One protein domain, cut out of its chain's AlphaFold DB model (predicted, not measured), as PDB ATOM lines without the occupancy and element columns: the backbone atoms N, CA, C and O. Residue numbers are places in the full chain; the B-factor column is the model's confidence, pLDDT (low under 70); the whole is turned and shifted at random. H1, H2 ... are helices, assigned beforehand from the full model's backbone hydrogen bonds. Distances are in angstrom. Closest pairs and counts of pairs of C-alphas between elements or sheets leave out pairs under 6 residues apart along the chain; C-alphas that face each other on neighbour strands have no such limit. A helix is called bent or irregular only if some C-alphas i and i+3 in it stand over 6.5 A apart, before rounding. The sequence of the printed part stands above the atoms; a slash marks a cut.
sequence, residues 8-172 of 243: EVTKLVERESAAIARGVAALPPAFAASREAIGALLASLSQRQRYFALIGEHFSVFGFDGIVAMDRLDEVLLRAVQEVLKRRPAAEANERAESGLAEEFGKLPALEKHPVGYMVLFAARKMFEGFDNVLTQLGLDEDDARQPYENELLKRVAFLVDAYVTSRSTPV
ATOM      1  N   GLU A   8     121.336 212.021 336.660       88.00
ATOM      2  CA  GLU A   8     121.043 213.184 335.824       88.00
ATOM      3  C   GLU A   8     120.253 212.789 334.570       88.00
ATOM      4  O   GLU A   8     119.325 213.499 334.181       88.00
ATOM      5  N   VAL A   9     120.534 211.612 333.989       87.50
ATOM      6  CA  VAL A   9     119.703 211.043 332.913       87.50
ATOM      7  C   VAL A   9     118.294 210.773 333.429       87.50
ATOM      8  O   VAL A   9     117.326 211.151 332.776       87.50
ATOM      9  N   THR A  10     118.164 210.160 334.607       88.25
ATOM     10  CA  THR A  10     116.857 209.850 335.203       88.25
ATOM     11  C   THR A  10     116.039 211.114 335.460       88.25
ATOM     12  O   THR A  10     114.921 211.212 334.959       88.25
ATOM     13  N   LYS A  11     116.613 212.131 336.119       90.69
ATOM     14  CA  LYS A  11     115.935 213.420 336.355       90.69
ATOM     15  C   LYS A  11     115.504 214.104 335.055       90.69
ATOM     16  O   LYS A  11     114.400 214.644 334.985       90.69
ATOM     17  N   LEU A  12     116.364 214.103 334.029       91.81
ATOM     18  CA  LEU A  12     116.035 214.689 332.728       91.81
ATOM     19  C   LEU A  12     114.871 213.939 332.075       91.81
ATOM     20  O   LEU A  12     113.904 214.571 331.646       91.81
ATOM     21  N   VAL A  13     114.941 212.606 332.032       92.19
ATOM     22  CA  VAL A  13     113.894 211.769 331.439       92.19
ATOM     23  C   VAL A  13     112.566 211.981 332.162       92.19
ATOM     24  O   VAL A  13     111.555 212.184 331.499       92.19
ATOM     25  N   GLU A  14     112.546 212.001 333.494       93.44
ATOM     26  CA  GLU A  14     111.333 212.250 334.285       93.44
ATOM     27  C   GLU A  14     110.727 213.629 333.998       93.44
ATOM     28  O   GLU A  14     109.528 213.744 333.724       93.44
ATOM     29  N   ARG A  15     111.558 214.680 334.002       94.38
ATOM     30  CA  ARG A  15     111.119 216.058 333.745       94.38
ATOM     31  C   ARG A  15     110.484 216.204 332.364       94.38
ATOM     32  O   ARG A  15     109.393 216.772 332.252       94.38
ATOM     33  N   GLU A  16     111.154 215.709 331.325       95.06
ATOM     34  CA  GLU A  16     110.664 215.818 329.947       95.06
ATOM     35  C   GLU A  16     109.482 214.872 329.689       95.06
ATOM     36  O   GLU A  16     108.527 215.263 329.018       95.06
ATOM     37  N   SER A  17     109.452 213.686 330.307       95.06
ATOM     38  CA  SER A  17     108.285 212.790 330.255       95.06
ATOM     39  C   SER A  17     107.042 213.456 330.840       95.06
ATOM     40  O   SER A  17     105.965 213.409 330.245       95.06
ATOM     41  N   ALA A  18     107.187 214.151 331.973       94.88
ATOM     42  CA  ALA A  18     106.100 214.916 332.568       94.88
ATOM     43  C   ALA A  18     105.661 216.090 331.673       94.88
ATOM     44  O   ALA A  18     104.476 216.420 331.630       94.88
ATOM     45  N   ALA A  19     106.585 216.722 330.943       93.88
ATOM     46  CA  ALA A  19     106.250 217.770 329.979       93.88
ATOM     47  C   ALA A  19     105.442 217.225 328.791       93.88
ATOM     48  O   ALA A  19     104.423 217.820 328.437       93.88
ATOM     49  N   ILE A  20     105.840 216.074 328.238       95.25
ATOM     50  CA  ILE A  20     105.099 215.371 327.181       95.25
ATOM     51  C   ILE A  20     103.688 215.017 327.668       95.25
ATOM     52  O   ILE A  20     102.703 215.339 327.002       95.25
ATOM     53  N   ALA A  21     103.574 214.427 328.863       94.44
ATOM     54  CA  ALA A  21     102.289 214.050 329.447       94.44
ATOM     55  C   ALA A  21     101.357 215.259 329.643       94.44
ATOM     56  O   ALA A  21     100.182 215.193 329.282       94.44
ATOM     57  N   ARG A  22     101.878 216.389 330.149       94.50
ATOM     58  CA  ARG A  22     101.108 217.641 330.274       94.50
ATOM     59  C   ARG A  22     100.629 218.163 328.920       94.50
ATOM     60  O   ARG A  22      99.493 218.616 328.828       94.50
ATOM     61  N   GLY A  23     101.470 218.079 327.887       92.69
ATOM     62  CA  GLY A  23     101.103 218.472 326.528       92.69
ATOM     63  C   GLY A  23      99.898 217.687 326.009       92.69
ATOM     64  O   GLY A  23      98.935 218.285 325.544       92.69
ATOM     65  N   VAL A  24      99.906 216.361 326.169       93.31
ATOM     66  CA  VAL A  24      98.793 215.493 325.743       93.31
ATOM     67  C   VAL A  24      97.536 215.675 326.600       93.31
ATOM     68  O   VAL A  24      96.418 215.606 326.085       93.31
ATOM     69  N   ALA A  25      97.690 215.913 327.903       93.69
ATOM     70  CA  ALA A  25      96.567 216.136 328.813       93.69
ATOM     71  C   ALA A  25      95.807 217.443 328.521       93.69
ATOM     72  O   ALA A  25      94.612 217.518 328.784       93.69
ATOM     73  N   ALA A  26      96.484 218.452 327.963       94.88
ATOM     74  CA  ALA A  26      95.873 219.728 327.589       94.88
ATOM     75  C   ALA A  26      95.073 219.676 326.272       94.88
ATOM     76  O   ALA A  26      94.356 220.623 325.956       94.88
ATOM     77  N   LEU A  27      95.201 218.598 325.490       95.50
ATOM     78  CA  LEU A  27      94.479 218.424 324.228       95.50
ATOM     79  C   LEU A  27      93.018 218.021 324.471       95.50
ATOM     80  O   LEU A  27      92.737 217.326 325.454       95.50
ATOM     81  N   PRO A  28      92.093 218.371 323.555       95.25
ATOM     82  CA  PRO A  28      90.707 217.935 323.660       95.25
ATOM     83  C   PRO A  28      90.603 216.397 323.644       95.25
ATOM     84  O   PRO A  28      91.500 215.719 323.128       95.25
ATOM     85  N   PRO A  29      89.526 215.819 324.205       93.44
ATOM     86  CA  PRO A  29      89.317 214.369 324.226       93.44
ATOM     87  C   PRO A  29      89.029 213.784 322.834       93.44
ATOM     88  O   PRO A  29      89.269 212.601 322.616       93.44
ATOM     89  N   ALA A  30      88.553 214.606 321.898       95.62
ATOM     90  CA  ALA A  30      88.360 214.274 320.492       95.62
ATOM     91  C   ALA A  30      88.615 215.524 319.642       95.62
ATOM     92  O   ALA A  30      88.261 216.630 320.059       95.62
ATOM     93  N   PHE A  31      89.227 215.352 318.473       95.56
ATOM     94  CA  PHE A  31      89.415 216.435 317.506       95.56
ATOM     95  C   PHE A  31      88.195 216.562 316.597       95.56
ATOM     96  O   PHE A  31      87.602 215.552 316.215       95.56
ATOM     97  N   ALA A  32      87.840 217.794 316.229       91.62
ATOM     98  CA  ALA A  32      86.729 218.041 315.314       91.62
ATOM     99  C   ALA A  32      87.132 217.768 313.856       91.62
ATOM    100  O   ALA A  32      86.316 217.308 313.061       91.62
ATOM    101  N   ALA A  33      88.404 218.010 313.522       91.69
ATOM    102  CA  ALA A  33      88.944 217.831 312.181       91.69
ATOM    103  C   ALA A  33      90.335 217.183 312.189       91.69
ATOM    104  O   ALA A  33      91.110 217.299 313.141       91.69
ATOM    105  N   SER A  34      90.682 216.521 311.085       93.25
ATOM    106  CA  SER A  34      91.952 215.800 310.943       93.25
ATOM    107  C   SER A  34      93.151 216.733 310.946       93.25
ATOM    108  O   SER A  34      94.155 216.426 311.586       93.25
ATOM    109  N   ARG A  35      93.019 217.926 310.363       92.19
ATOM    110  CA  ARG A  35      94.008 219.000 310.480       92.19
ATOM    111  C   ARG A  35      94.349 219.373 311.923       92.19
ATOM    112  O   ARG A  35      95.518 219.600 312.222       92.19
ATOM    113  N   GLU A  36      93.370 219.406 312.831       94.44
ATOM    114  CA  GLU A  36      93.629 219.692 314.251       94.44
ATOM    115  C   GLU A  36      94.475 218.584 314.888       94.44
ATOM    116  O   GLU A  36      95.448 218.865 315.591       94.44
ATOM    117  N   ALA A  37      94.153 217.322 314.583       95.19
ATOM    118  CA  ALA A  37      94.933 216.175 315.033       95.19
ATOM    119  C   ALA A  37      96.363 216.204 314.459       95.19
ATOM    120  O   ALA A  37      97.322 215.996 315.202       95.19
ATOM    121  N   ILE A  38      96.530 216.523 313.170       95.19
ATOM    122  CA  ILE A  38      97.845 216.694 312.527       95.19
ATOM    123  C   ILE A  38      98.643 217.803 313.224       95.19
ATOM    124  O   ILE A  38      99.805 217.594 313.571       95.19
ATOM    125  N   GLY A  39      98.022 218.955 313.498       94.06
ATOM    126  CA  GLY A  39      98.657 220.054 314.227       94.06
ATOM    127  C   GLY A  39      99.130 219.638 315.625       94.06
ATOM    128  O   GLY A  39     100.275 219.902 316.001       94.06
ATOM    129  N   ALA A  40      98.296 218.913 316.376       94.75
ATOM    130  CA  ALA A  40      98.660 218.375 317.688       94.75
ATOM    131  C   ALA A  40      99.805 217.343 317.616       94.75
ATOM    132  O   ALA A  40     100.682 217.308 318.488       94.75
ATOM    133  N   LEU A  41      99.838 216.518 316.565       95.06
ATOM    134  CA  LEU A  41     100.911 215.553 316.322       95.06
ATOM    135  C   LEU A  41     102.229 216.239 315.969       95.06
ATOM    136  O   LEU A  41     103.257 215.892 316.544       95.06
ATOM    137  N   LEU A  42     102.211 217.249 315.100       92.88
ATOM    138  CA  LEU A  42     103.386 218.057 314.769       92.88
ATOM    139  C   LEU A  42     103.946 218.784 315.999       92.88
ATOM    140  O   LEU A  42     105.161 218.790 316.217       92.88
ATOM    141  N   ALA A  43     103.076 219.331 316.853       91.31
ATOM    142  CA  ALA A  43     103.479 219.926 318.126       91.31
ATOM    143  C   ALA A  43     104.123 218.890 319.067       91.31
ATOM    144  O   ALA A  43     105.149 219.169 319.693       91.31
ATOM    145  N   SER A  44     103.572 217.673 319.122       90.81
ATOM    146  CA  SER A  44     104.140 216.565 319.900       90.81
ATOM    147  C   SER A  44     105.509 216.146 319.352       90.81
ATOM    148  O   SER A  44     106.481 216.078 320.099       90.81
ATOM    149  N   LEU A  45     105.634 215.955 318.037       89.25
ATOM    150  CA  LEU A  45     106.894 215.601 317.374       89.25
ATOM    151  C   LEU A  45     107.960 216.697 317.510       89.25
ATOM    152  O   LEU A  45     109.153 216.394 317.540       89.25
ATOM    153  N   SER A  46     107.560 217.960 317.653       89.12
ATOM    154  CA  SER A  46     108.482 219.070 317.915       89.12
ATOM    155  C   SER A  46     109.132 218.983 319.303       89.12
ATOM    156  O   SER A  46     110.271 219.426 319.465       89.12
ATOM    157  N   GLN A  47     108.497 218.321 320.285       89.12
ATOM    158  CA  GLN A  47     109.126 218.043 321.588       89.12
ATOM    159  C   GLN A  47     110.406 217.217 321.440       89.12
ATOM    160  O   GLN A  47     111.344 217.393 322.214       89.12
ATOM    161  N   ARG A  48     110.493 216.383 320.396       90.94
ATOM    162  CA  ARG A  48     111.709 215.624 320.098       90.94
ATOM    163  C   ARG A  48     112.914 216.497 319.816       90.94
ATOM    164  O   ARG A  48     114.009 216.184 320.266       90.94
ATOM    165  N   GLN A  49     112.727 217.591 319.082       88.81
ATOM    166  CA  GLN A  49     113.818 218.530 318.818       88.81
ATOM    167  C   GLN A  49     114.287 219.196 320.114       88.81
ATOM    168  O   GLN A  49     115.487 219.344 320.333       88.81
ATOM    169  N   ARG A  50     113.339 219.531 320.997       89.19
ATOM    170  CA  ARG A  50     113.618 220.145 322.295       89.19
ATOM    171  C   ARG A  50     114.445 219.230 323.193       89.19
ATOM    172  O   ARG A  50     115.501 219.652 323.652       89.19
ATOM    173  N   TYR A  51     114.006 217.992 323.437       91.75
ATOM    174  CA  TYR A  51     114.793 217.105 324.296       91.75
ATOM    175  C   TYR A  51     116.091 216.641 323.631       91.75
ATOM    176  O   TYR A  51     117.061 216.408 324.340       91.75
ATOM    177  N   PHE A  52     116.166 216.580 322.295       90.94
ATOM    178  CA  PHE A  52     117.431 216.336 321.595       90.94
ATOM    179  C   PHE A  52     118.460 217.439 321.874       90.94
ATOM    180  O   PHE A  52     119.603 217.131 322.204       90.94
ATOM    181  N   ALA A  53     118.051 218.710 321.787       90.19
ATOM    182  CA  ALA A  53     118.917 219.843 322.104       90.19
ATOM    183  C   ALA A  53     119.367 219.814 323.573       90.19
ATOM    184  O   ALA A  53     120.564 219.845 323.843       90.19
ATOM    185  N   LEU A  54     118.423 219.634 324.506       90.25
ATOM    186  CA  LEU A  54     118.717 219.536 325.942       90.25
ATOM    187  C   LEU A  54     119.673 218.381 326.262       90.25
ATOM    188  O   LEU A  54     120.583 218.528 327.071       90.25
ATOM    189  N   ILE A  55     119.491 217.222 325.627       91.81
ATOM    190  CA  ILE A  55     120.410 216.097 325.801       91.81
ATOM    191  C   ILE A  55     121.795 216.468 325.279       91.81
ATOM    192  O   ILE A  55     122.759 216.174 325.970       91.81
ATOM    193  N   GLY A  56     121.905 217.142 324.131       88.50
ATOM    194  CA  GLY A  56     123.185 217.604 323.583       88.50
ATOM    195  C   GLY A  56     123.927 218.631 324.448       88.50
ATOM    196  O   GLY A  56     125.152 218.694 324.382       88.50
ATOM    197  N   GLU A  57     123.217 219.402 325.275       90.12
ATOM    198  CA  GLU A  57     123.813 220.350 326.231       90.12
ATOM    199  C   GLU A  57     124.444 219.651 327.447       90.12
ATOM    200  O   GLU A  57     125.423 220.144 328.008       90.12
ATOM    201  N   HIS A  58     123.901 218.501 327.857       86.69
ATOM    202  CA  HIS A  58     124.305 217.800 329.084       86.69
ATOM    203  C   HIS A  58     125.096 216.510 328.832       86.69
ATOM    204  O   HIS A  58     125.882 216.080 329.678       86.69
ATOM    205  N   PHE A  59     124.895 215.886 327.676       87.81
ATOM    206  CA  PHE A  59     125.437 214.587 327.308       87.81
ATOM    207  C   PHE A  59     125.856 214.587 325.835       87.81
ATOM    208  O   PHE A  59     125.302 215.288 324.992       87.81
ATOM    209  N   SER A  60     126.801 213.721 325.472       85.06
ATOM    210  CA  SER A  60     127.033 213.448 324.052       85.06
ATOM    211  C   SER A  60     125.842 212.679 323.477       85.06
ATOM    212  O   SER A  60     125.544 211.578 323.943       85.06
ATOM    213  N   VAL A  61     125.212 213.205 322.420       83.06
ATOM    214  CA  VAL A  61     124.129 212.523 321.675       83.06
ATOM    215  C   VAL A  61     124.591 211.241 320.970       83.06
ATOM    216  O   VAL A  61     123.768 210.424 320.568       83.06
ATOM    217  N   PHE A  62     125.908 211.053 320.844       81.81
ATOM    218  CA  PHE A  62     126.545 209.832 320.339       81.81
ATOM    219  C   PHE A  62     127.161 208.978 321.458       81.81
ATOM    220  O   PHE A  62     127.705 207.903 321.198       81.81
ATOM    221  N   GLY A  63     127.109 209.467 322.698       81.81
ATOM    222  CA  GLY A  63     127.513 208.748 323.894       81.81
ATOM    223  C   GLY A  63     126.376 207.887 324.436       81.81
ATOM    224  O   GLY A  63     125.204 208.113 324.143       81.81
ATOM    225  N   PHE A  64     126.733 206.899 325.253       83.81
ATOM    226  CA  PHE A  64     125.775 205.938 325.798       83.81
ATOM    227  C   PHE A  64     124.604 206.604 326.531       83.81
ATOM    228  O   PHE A  64     123.452 206.381 326.170       83.81
ATOM    229  N   ASP A  65     124.908 207.472 327.497       86.62
ATOM    230  CA  ASP A  65     123.908 208.147 328.329       86.62
ATOM    231  C   ASP A  65     122.947 209.008 327.501       86.62
ATOM    232  O   ASP A  65     121.734 208.944 327.703       86.62
ATOM    233  N   GLY A  66     123.467 209.754 326.518       87.75
ATOM    234  CA  GLY A  66     122.642 210.574 325.632       87.75
ATOM    235  C   GLY A  66     121.721 209.731 324.750       87.75
ATOM    236  O   GLY A  66     120.541 210.049 324.605       87.75
ATOM    237  N   ILE A  67     122.217 208.612 324.216       86.19
ATOM    238  CA  ILE A  67     121.402 207.700 323.405       86.19
ATOM    239  C   ILE A  67     120.325 207.010 324.260       86.19
ATOM    240  O   ILE A  67     119.189 206.887 323.804       86.19
ATOM    241  N   VAL A  68     120.643 206.590 325.488       85.62
ATOM    242  CA  VAL A  68     119.671 205.982 326.417       85.62
ATOM    243  C   VAL A  68     118.597 206.990 326.835       85.62
ATOM    244  O   VAL A  68     117.417 206.640 326.869       85.62
ATOM    245  N   ALA A  69     118.974 208.242 327.115       90.19
ATOM    246  CA  ALA A  69     118.025 209.312 327.420       90.19
ATOM    247  C   ALA A  69     117.063 209.562 326.245       90.19
ATOM    248  O   ALA A  69     115.846 209.583 326.437       90.19
ATOM    249  N   MET A  70     117.606 209.676 325.025       90.88
ATOM    250  CA  MET A  70     116.825 209.829 323.792       90.88
ATOM    251  C   MET A  70     115.853 208.669 323.587       90.88
ATOM    252  O   MET A  70     114.694 208.896 323.275       90.88
ATOM    253  N   ASP A  71     116.315 207.434 323.768       89.00
ATOM    254  CA  ASP A  71     115.521 206.222 323.554       89.00
ATOM    255  C   ASP A  71     114.327 206.128 324.521       89.00
ATOM    256  O   ASP A  71     113.199 205.876 324.097       89.00
ATOM    257  N   ARG A  72     114.547 206.431 325.807       89.88
ATOM    258  CA  ARG A  72     113.474 206.482 326.816       89.88
ATOM    259  C   ARG A  72     112.439 207.561 326.495       89.88
ATOM    260  O   ARG A  72     111.240 207.309 326.601       89.88
ATOM    261  N   LEU A  73     112.886 208.749 326.089       93.31
ATOM    262  CA  LEU A  73     111.984 209.842 325.723       93.31
ATOM    263  C   LEU A  73     111.257 209.594 324.400       93.31
ATOM    264  O   LEU A  73     110.077 209.917 324.304       93.31
ATOM    265  N   ASP A  74     111.915 208.976 323.418       93.75
ATOM    266  CA  ASP A  74     111.297 208.555 322.158       93.75
ATOM    267  C   ASP A  74     110.163 207.539 322.433       93.75
ATOM    268  O   ASP A  74     109.091 207.641 321.835       93.75
ATOM    269  N   GLU A  75     110.333 206.602 323.378       92.31
ATOM    270  CA  GLU A  75     109.250 205.691 323.788       92.31
ATOM    271  C   GLU A  75     108.066 206.433 324.426       92.31
ATOM    272  O   GLU A  75     106.914 206.189 324.055       92.31
ATOM    273  N   VAL A  76     108.333 207.342 325.369       94.06
ATOM    274  CA  VAL A  76     107.286 208.150 326.015       94.06
ATOM    275  C   VAL A  76     106.548 209.000 324.983       94.06
ATOM    276  O   VAL A  76     105.316 209.049 324.984       94.06
ATOM    277  N   LEU A  77     107.286 209.616 324.058       95.81
ATOM    278  CA  LEU A  77     106.718 210.410 322.979       95.81
ATOM    279  C   LEU A  77     105.849 209.563 322.045       95.81
ATOM    280  O   LEU A  77     104.779 210.014 321.652       95.81
ATOM    281  N   LEU A  78     106.255 208.338 321.705       95.56
ATOM    282  CA  LEU A  78     105.451 207.456 320.853       95.56
ATOM    283  C   LEU A  78     104.134 207.051 321.505       95.56
ATOM    284  O   LEU A  78     103.105 207.033 320.833       95.56
ATOM    285  N   ARG A  79     104.137 206.778 322.814       94.62
ATOM    286  CA  ARG A  79     102.898 206.522 323.566       94.62
ATOM    287  C   ARG A  79     102.005 207.763 323.586       94.62
ATOM    288  O   ARG A  79     100.812 207.655 323.331       94.62
ATOM    289  N   ALA A  80     102.583 208.942 323.802       94.88
ATOM    290  CA  ALA A  80     101.868 210.213 323.722       94.88
ATOM    291  C   ALA A  80     101.259 210.462 322.331       94.88
ATOM    292  O   ALA A  80     100.085 210.804 322.222       94.88
ATOM    293  N   VAL A  81     102.024 210.223 321.265       96.06
ATOM    294  CA  VAL A  81     101.554 210.291 319.875       96.06
ATOM    295  C   VAL A  81     100.416 209.298 319.631       96.06
ATOM    296  O   VAL A  81      99.421 209.669 319.012       96.06
ATOM    297  N   GLN A  82     100.507 208.072 320.157       96.31
ATOM    298  CA  GLN A  82      99.422 207.091 320.074       96.31
ATOM    299  C   GLN A  82      98.137 207.615 320.726       96.31
ATOM    300  O   GLN A  82      97.058 207.488 320.153       96.31
ATOM    301  N   GLU A  83      98.243 208.235 321.902       94.62
ATOM    302  CA  GLU A  83      97.090 208.827 322.582       94.62
ATOM    303  C   GLU A  83      96.454 209.956 321.770       94.62
ATOM    304  O   GLU A  83      95.231 210.028 321.700       94.62
ATOM    305  N   VAL A  84      97.241 210.798 321.096       95.44
ATOM    306  CA  VAL A  84      96.703 211.820 320.179       95.44
ATOM    307  C   VAL A  84      96.002 211.166 318.986       95.44
ATOM    308  O   VAL A  84      94.885 211.544 318.637       95.44
ATOM    309  N   LEU A  85      96.612 210.137 318.394       95.62
ATOM    310  CA  LEU A  85      96.046 209.403 317.261       95.62
ATOM    311  C   LEU A  85      94.732 208.700 317.605       95.62
ATOM    312  O   LEU A  85      93.891 208.573 316.721       95.62
ATOM    313  N   LYS A  86      94.523 208.245 318.845       94.62
ATOM    314  CA  LYS A  86      93.247 207.648 319.286       94.62
ATOM    315  C   LYS A  86      92.093 208.655 319.323       94.62
ATOM    316  O   LYS A  86      90.941 208.246 319.265       94.62
ATOM    317  N   ARG A  87      92.397 209.955 319.394       94.25
ATOM    318  CA  ARG A  87      91.415 211.054 319.440       94.25
ATOM    319  C   ARG A  87      91.069 211.616 318.059       94.25
ATOM    320  O   ARG A  87      90.314 212.585 317.972       94.25
ATOM    321  N   ARG A  88      91.662 211.065 316.993       92.94
ATOM    322  CA  ARG A  88      91.430 211.506 315.611       92.94
ATOM    323  C   ARG A  88      89.975 211.262 315.183       92.94
ATOM    324  O   ARG A  88      89.367 210.309 315.676       92.94
ATOM    325  N   PRO A  89      89.438 212.047 314.235       89.19
ATOM    326  CA  PRO A  89      88.121 211.781 313.668       89.19
ATOM    327  C   PRO A  89      88.043 210.383 313.044       89.19
ATOM    328  O   PRO A  89      89.015 209.886 312.465       89.19
ATOM    329  N   ALA A  90      86.871 209.751 313.138       83.31
ATOM    330  CA  ALA A  90      86.590 208.554 312.358       83.31
ATOM    331  C   ALA A  90      86.601 208.917 310.866       83.31
ATOM    332  O   ALA A  90      86.060 209.946 310.469       83.31
ATOM    333  N   ALA A  91      87.225 208.075 310.049       81.88
ATOM    334  CA  ALA A  91      87.377 208.335 308.627       81.88
ATOM    335  C   ALA A  91      87.081 207.084 307.809       81.88
ATOM    336  O   ALA A  91      87.663 206.023 308.052       81.88
ATOM    337  N   GLU A  92      86.228 207.241 306.803       80.06
ATOM    338  CA  GLU A  92      85.945 206.195 305.826       80.06
ATOM    339  C   GLU A  92      87.185 205.878 304.975       80.06
ATOM    340  O   GLU A  92      88.188 206.607 304.965       80.06
ATOM    341  N   ALA A  93      87.165 204.722 304.316       80.56
ATOM    342  CA  ALA A  93      88.191 204.366 303.347       80.56
ATOM    343  C   ALA A  93      88.064 205.267 302.111       80.56
ATOM    344  O   ALA A  93      86.959 205.550 301.655       80.56
ATOM    345  N   ASN A  94      89.194 205.717 301.572       88.81
ATOM    346  CA  ASN A  94      89.228 206.508 300.349       88.81
ATOM    347  C   ASN A  94      90.389 206.017 299.480       88.81
ATOM    348  O   ASN A  94      91.544 206.356 299.727       88.81
ATOM    349  N   GLU A  95      90.071 205.214 298.462       88.00
ATOM    350  CA  GLU A  95      91.068 204.563 297.596       88.00
ATOM    351  C   GLU A  95      91.960 205.569 296.856       88.00
ATOM    352  O   GLU A  95      93.139 205.306 296.609       88.00
ATOM    353  N   ARG A  96      91.417 206.748 296.521       87.25
ATOM    354  CA  ARG A  96      92.163 207.810 295.837       87.25
ATOM    355  C   ARG A  96      93.218 208.426 296.755       87.25
ATOM    356  O   ARG A  96      94.356 208.610 296.330       87.25
ATOM    357  N   ALA A  97      92.854 208.720 298.003       88.81
ATOM    358  CA  ALA A  97      93.788 209.211 299.010       88.81
ATOM    359  C   ALA A  97      94.855 208.158 299.347       88.81
ATOM    360  O   ALA A  97      96.041 208.481 299.419       88.81
ATOM    361  N   GLU A  98      94.447 206.893 299.480       87.62
ATOM    362  CA  GLU A  98      95.355 205.768 299.718       87.62
ATOM    363  C   GLU A  98      96.392 205.625 298.602       87.62
ATOM    364  O   GLU A  98      97.589 205.543 298.887       87.62
ATOM    365  N   SER A  99      95.940 205.642 297.346       86.12
ATOM    366  CA  SER A  99      96.803 205.507 296.171       86.12
ATOM    367  C   SER A  99      97.740 206.704 296.021       86.12
ATOM    368  O   SER A  99      98.945 206.512 295.888       86.12
ATOM    369  N   GLY A 100      97.220 207.931 296.150       84.75
ATOM    370  CA  GLY A 100      98.036 209.145 296.043       84.75
ATOM    371  C   GLY A 100      99.146 209.207 297.096       84.75
ATOM    372  O   GLY A 100     100.283 209.551 296.786       84.75
ATOM    373  N   LEU A 101      98.865 208.796 298.337       86.44
ATOM    374  CA  LEU A 101      99.892 208.731 299.381       86.44
ATOM    375  C   LEU A 101     100.817 207.515 299.242       86.44
ATOM    376  O   LEU A 101     101.944 207.552 299.737       86.44
ATOM    377  N   ALA A 102     100.372 206.431 298.598       85.94
ATOM    378  CA  ALA A 102     101.217 205.274 298.310       85.94
ATOM    379  C   ALA A 102     102.256 205.559 297.220       85.94
ATOM    380  O   ALA A 102     103.330 204.965 297.256       85.94
ATOM    381  N   GLU A 103     101.947 206.434 296.266       84.62
ATOM    382  CA  GLU A 103     102.893 206.857 295.232       84.62
ATOM    383  C   GLU A 103     104.033 207.694 295.824       84.62
ATOM    384  O   GLU A 103     105.193 207.428 295.518       84.62
ATOM    385  N   GLU A 104     103.727 208.621 296.739       84.75
ATOM    386  CA  GLU A 104     104.746 209.470 297.376       84.75
ATOM    387  C   GLU A 104     105.558 208.719 298.440       84.75
ATOM    388  O   GLU A 104     106.787 208.690 298.421       84.75
ATOM    389  N   PHE A 105     104.873 208.119 299.417       83.38
ATOM    390  CA  PHE A 105     105.530 207.543 300.595       83.38
ATOM    391  C   PHE A 105     105.843 206.054 300.440       83.38
ATOM    392  O   PHE A 105     106.369 205.426 301.362       83.38
ATOM    393  N   GLY A 106     105.495 205.474 299.293       80.88
ATOM    394  CA  GLY A 106     105.464 204.037 299.102       80.88
ATOM    395  C   GLY A 106     104.247 203.383 299.763       80.88
ATOM    396  O   GLY A 106     103.483 203.968 300.548       80.88
ATOM    397  N   LYS A 107     104.074 202.096 299.462       73.62
ATOM    398  CA  LYS A 107     103.175 201.239 300.240       73.62
ATOM    399  C   LYS A 107     103.706 201.135 301.664       73.62
ATOM    400  O   LYS A 107     104.920 201.075 301.857       73.62
ATOM    401  N   LEU A 108     102.800 201.075 302.642       67.19
ATOM    402  CA  LEU A 108     103.189 200.790 304.019       67.19
ATOM    403  C   LEU A 108     104.019 199.497 304.018       67.19
ATOM    404  O   LEU A 108     103.510 198.459 303.582       67.19
ATOM    405  N   PRO A 109     105.302 199.546 304.417       63.59
ATOM    406  CA  PRO A 109     106.131 198.356 304.401       63.59
ATOM    407  C   PRO A 109     105.546 197.338 305.378       63.59
ATOM    408  O   PRO A 109     104.939 197.709 306.386       63.59
ATOM    409  N   ALA A 110     105.760 196.048 305.107       65.81
ATOM    410  CA  ALA A 110     105.546 195.034 306.126       65.81
ATOM    411  C   ALA A 110     106.406 195.422 307.334       65.81
ATOM    412  O   ALA A 110     107.635 195.460 307.238       65.81
ATOM    413  N   LEU A 111     105.760 195.799 308.436       64.44
ATOM    414  CA  LEU A 111     106.489 196.256 309.605       64.44
ATOM    415  C   LEU A 111     107.325 195.108 310.144       64.44
ATOM    416  O   LEU A 111     106.856 193.978 310.293       64.44
ATOM    417  N   GLU A 112     108.588 195.401 310.422       68.81
ATOM    418  CA  GLU A 112     109.433 194.451 311.117       68.81
ATOM    419  C   GLU A 112     108.800 194.126 312.476       68.81
ATOM    420  O   GLU A 112     108.216 194.998 313.118       68.81
ATOM    421  N   LYS A 113     108.943 192.881 312.945       76.56
ATOM    422  CA  LYS A 113     108.267 192.390 314.164       76.56
ATOM    423  C   LYS A 113     108.538 193.234 315.419       76.56
ATOM    424  O   LYS A 113     107.735 193.230 316.345       76.56
ATOM    425  N   HIS A 114     109.666 193.941 315.438       82.25
ATOM    426  CA  HIS A 114     110.127 194.757 316.557       82.25
ATOM    427  C   HIS A 114     110.683 196.086 316.020       82.25
ATOM    428  O   HIS A 114     111.891 196.184 315.775       82.25
ATOM    429  N   PRO A 115     109.831 197.085 315.735       85.00
ATOM    430  CA  PRO A 115     110.289 198.378 315.240       85.00
ATOM    431  C   PRO A 115     110.984 199.174 316.355       85.00
ATOM    432  O   PRO A 115     110.671 199.033 317.536       85.00
ATOM    433  N   VAL A 116     111.930 200.035 315.980       85.50
ATOM    434  CA  VAL A 116     112.683 200.877 316.926       85.50
ATOM    435  C   VAL A 116     112.102 202.284 316.964       85.50
ATOM    436  O   VAL A 116     111.864 202.886 315.917       85.50
ATOM    437  N   GLY A 117     111.914 202.829 318.169       88.69
ATOM    438  CA  GLY A 117     111.152 204.062 318.379       88.69
ATOM    439  C   GLY A 117     111.674 205.265 317.588       88.69
ATOM    440  O   GLY A 117     110.907 205.931 316.895       88.69
ATOM    441  N   TYR A 118     112.993 205.481 317.579       85.62
ATOM    442  CA  TYR A 118     113.632 206.516 316.757       85.62
ATOM    443  C   TYR A 118     113.234 206.438 315.271       85.62
ATOM    444  O   TYR A 118     112.926 207.462 314.659       85.62
ATOM    445  N   MET A 119     113.233 205.235 314.688       86.94
ATOM    446  CA  MET A 119     112.911 205.039 313.270       86.94
ATOM    447  C   MET A 119     111.434 205.317 312.998       86.94
ATOM    448  O   MET A 119     111.106 205.939 311.993       86.94
ATOM    449  N   VAL A 120     110.556 204.912 313.918       91.25
ATOM    450  CA  VAL A 120     109.112 205.175 313.838       91.25
ATOM    451  C   VAL A 120     108.837 206.677 313.888       91.25
ATOM    452  O   VAL A 120     108.120 207.195 313.036       91.25
ATOM    453  N   LEU A 121     109.460 207.400 314.824       91.25
ATOM    454  CA  LEU A 121     109.340 208.859 314.926       91.25
ATOM    455  C   LEU A 121     109.896 209.572 313.691       91.25
ATOM    456  O   LEU A 121     109.300 210.540 313.219       91.25
ATOM    457  N   PHE A 122     111.027 209.102 313.157       88.56
ATOM    458  CA  PHE A 122     111.608 209.648 311.934       88.56
ATOM    459  C   PHE A 122     110.680 209.450 310.729       88.56
ATOM    460  O   PHE A 122     110.423 210.407 310.003       88.56
ATOM    461  N   ALA A 123     110.134 208.244 310.551       89.38
ATOM    462  CA  ALA A 123     109.198 207.934 309.475       89.38
ATOM    463  C   ALA A 123     107.905 208.758 309.588       89.38
ATOM    464  O   ALA A 123     107.509 209.397 308.616       89.38
ATOM    465  N   ALA A 124     107.298 208.825 310.778       91.94
ATOM    466  CA  ALA A 124     106.105 209.636 311.021       91.94
ATOM    467  C   ALA A 124     106.352 211.116 310.698       91.94
ATOM    468  O   ALA A 124     105.573 211.740 309.981       91.94
ATOM    469  N   ARG A 125     107.476 211.673 311.166       90.50
ATOM    470  CA  ARG A 125     107.861 213.054 310.861       90.50
ATOM    471  C   ARG A 125     108.053 213.280 309.362       90.50
ATOM    472  O   ARG A 125     107.587 214.291 308.852       90.50
ATOM    473  N   LYS A 126     108.710 212.354 308.660       88.56
ATOM    474  CA  LYS A 126     108.917 212.444 307.208       88.56
ATOM    475  C   LYS A 126     107.605 212.438 306.430       88.56
ATOM    476  O   LYS A 126     107.484 213.203 305.480       88.56
ATOM    477  N   MET A 127     106.629 211.639 306.860       91.81
ATOM    478  CA  MET A 127     105.293 211.647 306.265       91.81
ATOM    479  C   MET A 127     104.620 213.012 306.421       91.81
ATOM    480  O   MET A 127     104.102 213.537 305.445       91.81
ATOM    481  N   PHE A 128     104.681 213.629 307.608       92.12
ATOM    482  CA  PHE A 128     104.130 214.974 307.793       92.12
ATOM    483  C   PHE A 128     104.877 216.046 306.988       92.12
ATOM    484  O   PHE A 128     104.234 216.871 306.353       92.12
ATOM    485  N   GLU A 129     106.216 216.028 306.976       88.12
ATOM    486  CA  GLU A 129     107.029 216.989 306.209       88.12
ATOM    487  C   GLU A 129     106.779 216.895 304.695       88.12
ATOM    488  O   GLU A 129     106.819 217.908 304.005       88.12
ATOM    489  N   GLY A 130     106.542 215.690 304.170       86.75
ATOM    490  CA  GLY A 130     106.258 215.483 302.747       86.75
ATOM    491  C   GLY A 130     104.802 215.736 302.359       86.75
ATOM    492  O   GLY A 130     104.509 215.898 301.179       86.75
ATOM    493  N   PHE A 131     103.878 215.775 303.321       91.62
ATOM    494  CA  PHE A 131     102.447 215.794 303.029       91.62
ATOM    495  C   PHE A 131     101.995 217.066 302.304       91.62
ATOM    496  O   PHE A 131     101.211 216.984 301.361       91.62
ATOM    497  N   ASP A 132     102.535 218.228 302.675       86.81
ATOM    498  CA  ASP A 132     102.203 219.492 302.005       86.81
ATOM    499  C   ASP A 132     102.615 219.481 300.523       86.81
ATOM    500  O   ASP A 132     101.899 220.015 299.670       86.81
ATOM    501  N   ASN A 133     103.720 218.803 300.188       84.94
ATOM    502  CA  ASN A 133     104.138 218.626 298.797       84.94
ATOM    503  C   ASN A 133     103.137 217.760 298.026       84.94
ATOM    504  O   ASN A 133     102.797 218.107 296.897       84.94
ATOM    505  N   VAL A 134     102.621 216.686 298.636       87.06
ATOM    506  CA  VAL A 134     101.596 215.822 298.023       87.06
ATOM    507  C   VAL A 134     100.328 216.611 297.729       87.06
ATOM    508  O   VAL A 134      99.808 216.555 296.618       87.06
ATOM    509  N   LEU A 135      99.844 217.384 298.704       87.94
ATOM    510  CA  LEU A 135      98.647 218.204 298.522       87.94
ATOM    511  C   LEU A 135      98.824 219.217 297.385       87.94
ATOM    512  O   LEU A 135      97.938 219.349 296.540       87.94
ATOM    513  N   THR A 136      99.993 219.860 297.325       86.69
ATOM    514  CA  THR A 136     100.338 220.826 296.273       86.69
ATOM    515  C   THR A 136     100.399 220.164 294.893       86.69
ATOM    516  O   THR A 136      99.830 220.676 293.934       86.69
ATOM    517  N   GLN A 137     101.056 219.005 294.772       85.62
ATOM    518  CA  GLN A 137     101.170 218.270 293.504       85.62
ATOM    519  C   GLN A 137      99.818 217.783 292.977       85.62
ATOM    520  O   GLN A 137      99.605 217.734 291.767       85.62
ATOM    521  N   LEU A 138      98.903 217.434 293.880       84.31
ATOM    522  CA  LEU A 138      97.563 216.967 293.538       84.31
ATOM    523  C   LEU A 138      96.556 218.108 293.318       84.31
ATOM    524  O   LEU A 138      95.407 217.826 292.975       84.31
ATOM    525  N   GLY A 139      96.965 219.371 293.499       85.44
ATOM    526  CA  GLY A 139      96.098 220.543 293.352       85.44
ATOM    527  C   GLY A 139      94.949 220.571 294.363       85.44
ATOM    528  O   GLY A 139      93.827 220.940 294.018       85.44
ATOM    529  N   LEU A 140      95.196 220.101 295.589       85.38
ATOM    530  CA  LEU A 140      94.190 219.981 296.645       85.38
ATOM    531  C   LEU A 140      94.242 221.203 297.567       85.38
ATOM    532  O   LEU A 140      94.763 221.129 298.681       85.38
ATOM    533  N   ASP A 141      93.695 222.321 297.096       77.25
ATOM    534  CA  ASP A 141      93.717 223.592 297.834       77.25
ATOM    535  C   ASP A 141      92.501 223.773 298.763       77.25
ATOM    536  O   ASP A 141      92.582 224.478 299.770       77.25
ATOM    537  N   GLU A 142      91.384 223.105 298.462       82.12
ATOM    538  CA  GLU A 142      90.137 223.193 299.232       82.12
ATOM    539  C   GLU A 142      90.111 222.211 300.413       82.12
ATOM    540  O   GLU A 142      90.533 221.057 300.299       82.12
ATOM    541  N   ASP A 143      89.563 222.648 301.551       78.50
ATOM    542  CA  ASP A 143      89.535 221.856 302.788       78.50
ATOM    543  C   ASP A 143      88.814 220.505 302.614       78.50
ATOM    544  O   ASP A 143      89.343 219.473 303.038       78.50
ATOM    545  N   ASP A 144      87.684 220.483 301.900       79.38
ATOM    546  CA  ASP A 144      86.916 219.260 301.623       79.38
ATOM    547  C   ASP A 144      87.703 218.260 300.756       79.38
ATOM    548  O   ASP A 144      87.596 217.043 300.928       79.38
ATOM    549  N   ALA A 145      88.548 218.758 299.849       85.25
ATOM    550  CA  ALA A 145      89.384 217.931 298.983       85.25
ATOM    551  C   ALA A 145      90.615 217.371 299.722       85.25
ATOM    552  O   ALA A 145      91.096 216.280 299.399       85.25
ATOM    553  N   ARG A 146      91.112 218.088 300.738       90.25
ATOM    554  CA  ARG A 146      92.270 217.698 301.564       90.25
ATOM    555  C   ARG A 146      91.918 216.680 302.639       90.25
ATOM    556  O   ARG A 146      92.735 215.810 302.945       90.25
ATOM    557  N   GLN A 147      90.719 216.767 303.213       90.69
ATOM    558  CA  GLN A 147      90.322 215.962 304.369       90.69
ATOM    559  C   GLN A 147      90.516 214.440 304.176       90.69
ATOM    560  O   GLN A 147      91.046 213.798 305.088       90.69
ATOM    561  N   PRO A 148      90.187 213.825 303.019       91.88
ATOM    562  CA  PRO A 148      90.449 212.402 302.800       91.88
ATOM    563  C   PRO A 148      91.940 212.035 302.858       91.88
ATOM    564  O   PRO A 148      92.293 210.972 303.366       91.88
ATOM    565  N   TYR A 149      92.816 212.924 302.387       93.19
ATOM    566  CA  TYR A 149      94.267 212.740 302.422       93.19
ATOM    567  C   TYR A 149      94.824 212.938 303.833       93.19
ATOM    568  O   TYR A 149      95.675 212.167 304.270       93.19
ATOM    569  N   GLU A 150      94.307 213.916 304.582       94.31
ATOM    570  CA  GLU A 150      94.663 214.122 305.992       94.31
ATOM    571  C   GLU A 150      94.287 212.888 306.834       94.31
ATOM    572  O   GLU A 150      95.075 212.411 307.651       94.31
ATOM    573  N   ASN A 151      93.103 212.317 306.588       93.75
ATOM    574  CA  ASN A 151      92.643 211.083 307.221       93.75
ATOM    575  C   ASN A 151      93.574 209.902 306.942       93.75
ATOM    576  O   ASN A 151      93.921 209.144 307.850       93.75
ATOM    577  N   GLU A 152      93.967 209.734 305.685       92.88
ATOM    578  CA  GLU A 152      94.825 208.633 305.265       92.88
ATOM    579  C   GLU A 152      96.259 208.784 305.796       92.88
ATOM    580  O   GLU A 152      96.853 207.813 306.270       92.88
ATOM    581  N   LEU A 153      96.789 210.009 305.853       94.06
ATOM    582  CA  LEU A 153      98.049 210.305 306.534       94.06
ATOM    583  C   LEU A 153      98.003 209.880 308.009       94.06
ATOM    584  O   LEU A 153      98.899 209.180 308.486       94.06
ATOM    585  N   LEU A 154      96.940 210.253 308.731       94.88
ATOM    586  CA  LEU A 154      96.759 209.871 310.134       94.88
ATOM    587  C   LEU A 154      96.660 208.350 310.312       94.88
ATOM    588  O   LEU A 154      97.217 207.822 311.276       94.88
ATOM    589  N   LYS A 155      96.003 207.630 309.393       91.88
ATOM    590  CA  LYS A 155      95.951 206.155 309.404       91.88
ATOM    591  C   LYS A 155      97.338 205.539 309.225       91.88
ATOM    592  O   LYS A 155      97.696 204.633 309.976       91.88
ATOM    593  N   ARG A 156      98.140 206.048 308.288       91.81
ATOM    594  CA  ARG A 156      99.513 205.574 308.041       91.81
ATOM    595  C   ARG A 156     100.420 205.799 309.243       91.81
ATOM    596  O   ARG A 156     101.125 204.884 309.662       91.81
ATOM    597  N   VAL A 157     100.355 206.982 309.849       93.94
ATOM    598  CA  VAL A 157     101.114 207.281 311.071       93.94
ATOM    599  C   VAL A 157     100.631 206.411 312.236       93.94
ATOM    600  O   VAL A 157     101.461 205.867 312.963       93.94
ATOM    601  N   ALA A 158      99.317 206.199 312.374       93.81
ATOM    602  CA  ALA A 158      98.766 205.281 313.369       93.81
ATOM    603  C   ALA A 158      99.281 203.856 313.196       93.81
ATOM    604  O   ALA A 158      99.741 203.270 314.166       93.81
ATOM    605  N   PHE A 159      99.311 203.335 311.971       91.25
ATOM    606  CA  PHE A 159      99.844 202.006 311.686       91.25
ATOM    607  C   PHE A 159     101.292 201.832 312.177       91.25
ATOM    608  O   PHE A 159     101.604 200.843 312.842       91.25
ATOM    609  N   LEU A 160     102.168 202.813 311.917       91.44
ATOM    610  CA  LEU A 160     103.561 202.775 312.379       91.44
ATOM    611  C   LEU A 160     103.668 202.798 313.913       91.44
ATOM    612  O   LEU A 160     104.437 202.039 314.508       91.44
ATOM    613  N   VAL A 161     102.907 203.689 314.551       93.88
ATOM    614  CA  VAL A 161     102.955 203.909 316.001       93.88
ATOM    615  C   VAL A 161     102.329 202.738 316.754       93.88
ATOM    616  O   VAL A 161     102.908 202.258 317.729       93.88
ATOM    617  N   ASP A 162     101.191 202.227 316.290       92.38
ATOM    618  CA  ASP A 162     100.479 201.115 316.915       92.38
ATOM    619  C   ASP A 162     101.303 199.832 316.878       92.38
ATOM    620  O   ASP A 162     101.349 199.109 317.873       92.38
ATOM    621  N   ALA A 163     102.022 199.568 315.787       89.38
ATOM    622  CA  ALA A 163     102.929 198.430 315.722       89.38
ATOM    623  C   ALA A 163     104.074 198.538 316.735       89.38
ATOM    624  O   ALA A 163     104.405 197.550 317.395       89.38
ATOM    625  N   TYR A 164     104.643 199.736 316.914       91.56
ATOM    626  CA  TYR A 164     105.630 199.966 317.965       91.56
ATOM    627  C   TYR A 164     105.042 199.708 319.343       91.56
ATOM    628  O   TYR A 164     105.560 198.862 320.071       91.56
ATOM    629  N   VAL A 165     103.937 200.366 319.694       90.62
ATOM    630  CA  VAL A 165     103.346 200.234 321.031       90.62
ATOM    631  C   VAL A 165     102.909 198.791 321.307       90.62
ATOM    632  O   VAL A 165     103.157 198.274 322.397       90.62
ATOM    633  N   THR A 166     102.345 198.102 320.314       87.19
ATOM    634  CA  THR A 166     101.939 196.694 320.425       87.19
ATOM    635  C   THR A 166     103.143 195.774 320.621       87.19
ATOM    636  O   THR A 166     103.097 194.878 321.457       87.19
ATOM    637  N   SER A 167     104.267 196.024 319.941       85.06
ATOM    638  CA  SER A 167     105.497 195.248 320.162       85.06
ATOM    639  C   SER A 167     106.064 195.396 321.583       85.06
ATOM    640  O   SER A 167     106.855 194.564 322.017       85.06
ATOM    641  N   ARG A 168     105.640 196.425 322.330       85.12
ATOM    642  CA  ARG A 168     106.045 196.690 323.719       85.12
ATOM    643  C   ARG A 168     105.022 196.244 324.769       85.12
ATOM    644  O   ARG A 168     105.261 196.473 325.952       85.12
ATOM    645  N   SER A 169     103.884 195.666 324.374       80.50
ATOM    646  CA  SER A 169     102.764 195.410 325.294       80.50
ATOM    647  C   SER A 169     102.846 194.074 326.036       80.50
ATOM    648  O   SER A 169     102.343 193.975 327.151       80.50
ATOM    649  N   THR A 170     103.481 193.054 325.449       79.94
ATOM    650  CA  THR A 170     103.655 191.736 326.083       79.94
ATOM    651  C   THR A 170     105.104 191.533 326.523       79.94
ATOM    652  O   THR A 170     106.002 191.984 325.806       79.94
ATOM    653  N   PRO A 171     105.382 190.829 327.640       79.69
ATOM    654  CA  PRO A 171     106.754 190.620 328.114       79.69
ATOM    655  C   PRO A 171     107.677 189.981 327.066       79.69
ATOM    656  O   PRO A 171     108.809 190.419 326.879       79.69
ATOM    657  N   VAL A 172     107.171 188.993 326.317       79.69
ATOM    658  CA  VAL A 172     107.940 188.297 325.271       79.69
ATOM    659  C   VAL A 172     108.247 189.220 324.090       79.69
ATOM    660  O   VAL A 172     109.399 189.318 323.675       79.69
TER     661      VAL A 172
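AT A GLANCE: This is residues 8 to 172 of the 243 residues of an uncharacterized protein of Planctomycetes bacterium (UniProt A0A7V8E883). Three long helices, H1, H2 and H3, lie side by side in an up-and-down bundle, their centres making a triangle, and a helical hairpin of H5 and H6 crosses the side of the bundle made by H2 and H3. The short helix H4 packs across this hairpin on the side away from the bundle, while H1 lies on the bundle's far side. The printed part has 165 residues, with six named helices in the order H1 to H6 and no named strand; the class is all helix. The whole is compact, with a radius of gyration of the C-alphas of 16.6 A, and spans 49 by 33 by 30 A.

IN THESE COORDINATES: H1 is residues 8 to 25, 25.6 A long, and begins at C-alpha 8 at (121.043, 213.184, 335.824). H2 is residues 34 to 58, 37.1 A, and H3 is residues 64 to 86, 33.2 A, ending at C-alpha 86 at (93.247, 207.648, 319.286). H4 is residues 95 to 105, 15.1 A. H5 is residues 117 to 137, 30.3 A, with a kink of 30 degrees near residue 130. H6 is residues 143 to 167, 35.6 A, and ends at C-alpha 167 at (105.497, 195.248, 320.162). H5 and H6 are only just irregular: C-alphas 129 and 132 are 6.9 A apart, and C-alphas 145 and 148 are 6.8 A apart.

HOW THE PARTS SIT: H1 and H2 are a hairpin at a shallow tilt of 14 degrees; their closest C-alphas, Glu 16 and Tyr 51, are 7.1 A apart. H2 and H3 are a hairpin at 12 degrees, with C-alphas 55 and 66 closest at 6.0 A. H1 touches H3 the same way at 12 degrees, closest at C-alphas 9 and 69, 6.0 A. H5 and H6 form a hairpin at 12 degrees, closest at C-alphas 124 and 157, 5.5 A. H2 touches H6 with residues 34 to 38 alone, at a steep tilt of 48 degrees, closest at C-alphas 34 and 150, 5.9 A. H3 touches H5 with residues 71 to 78 alone, at a steep tilt of 53 degrees, closest at C-alphas 74 and 117, 5.9 A. H4 touches H6 at a steep tilt of 64 degrees, closest at C-alphas 97 and 149, 4.9 A. H1 is apart from H4, H5 and H6. Every O i to N i+4 pair is within hydrogen-bond range in H1 and H3, against 18 of 21 in H2, 6 of 7 in H4, 15 of 17 in H5 and 19 of 21 in H6.

THE WHOLE: The two C-alphas farthest apart, those of Glu 8 and Gly 139, are 49.8 A apart. The printed part has no cut. The link from H4 to H5, 11 residues, is long. The mean pLDDT of the printed part is 88.7; residues 108 to 112 are under 70.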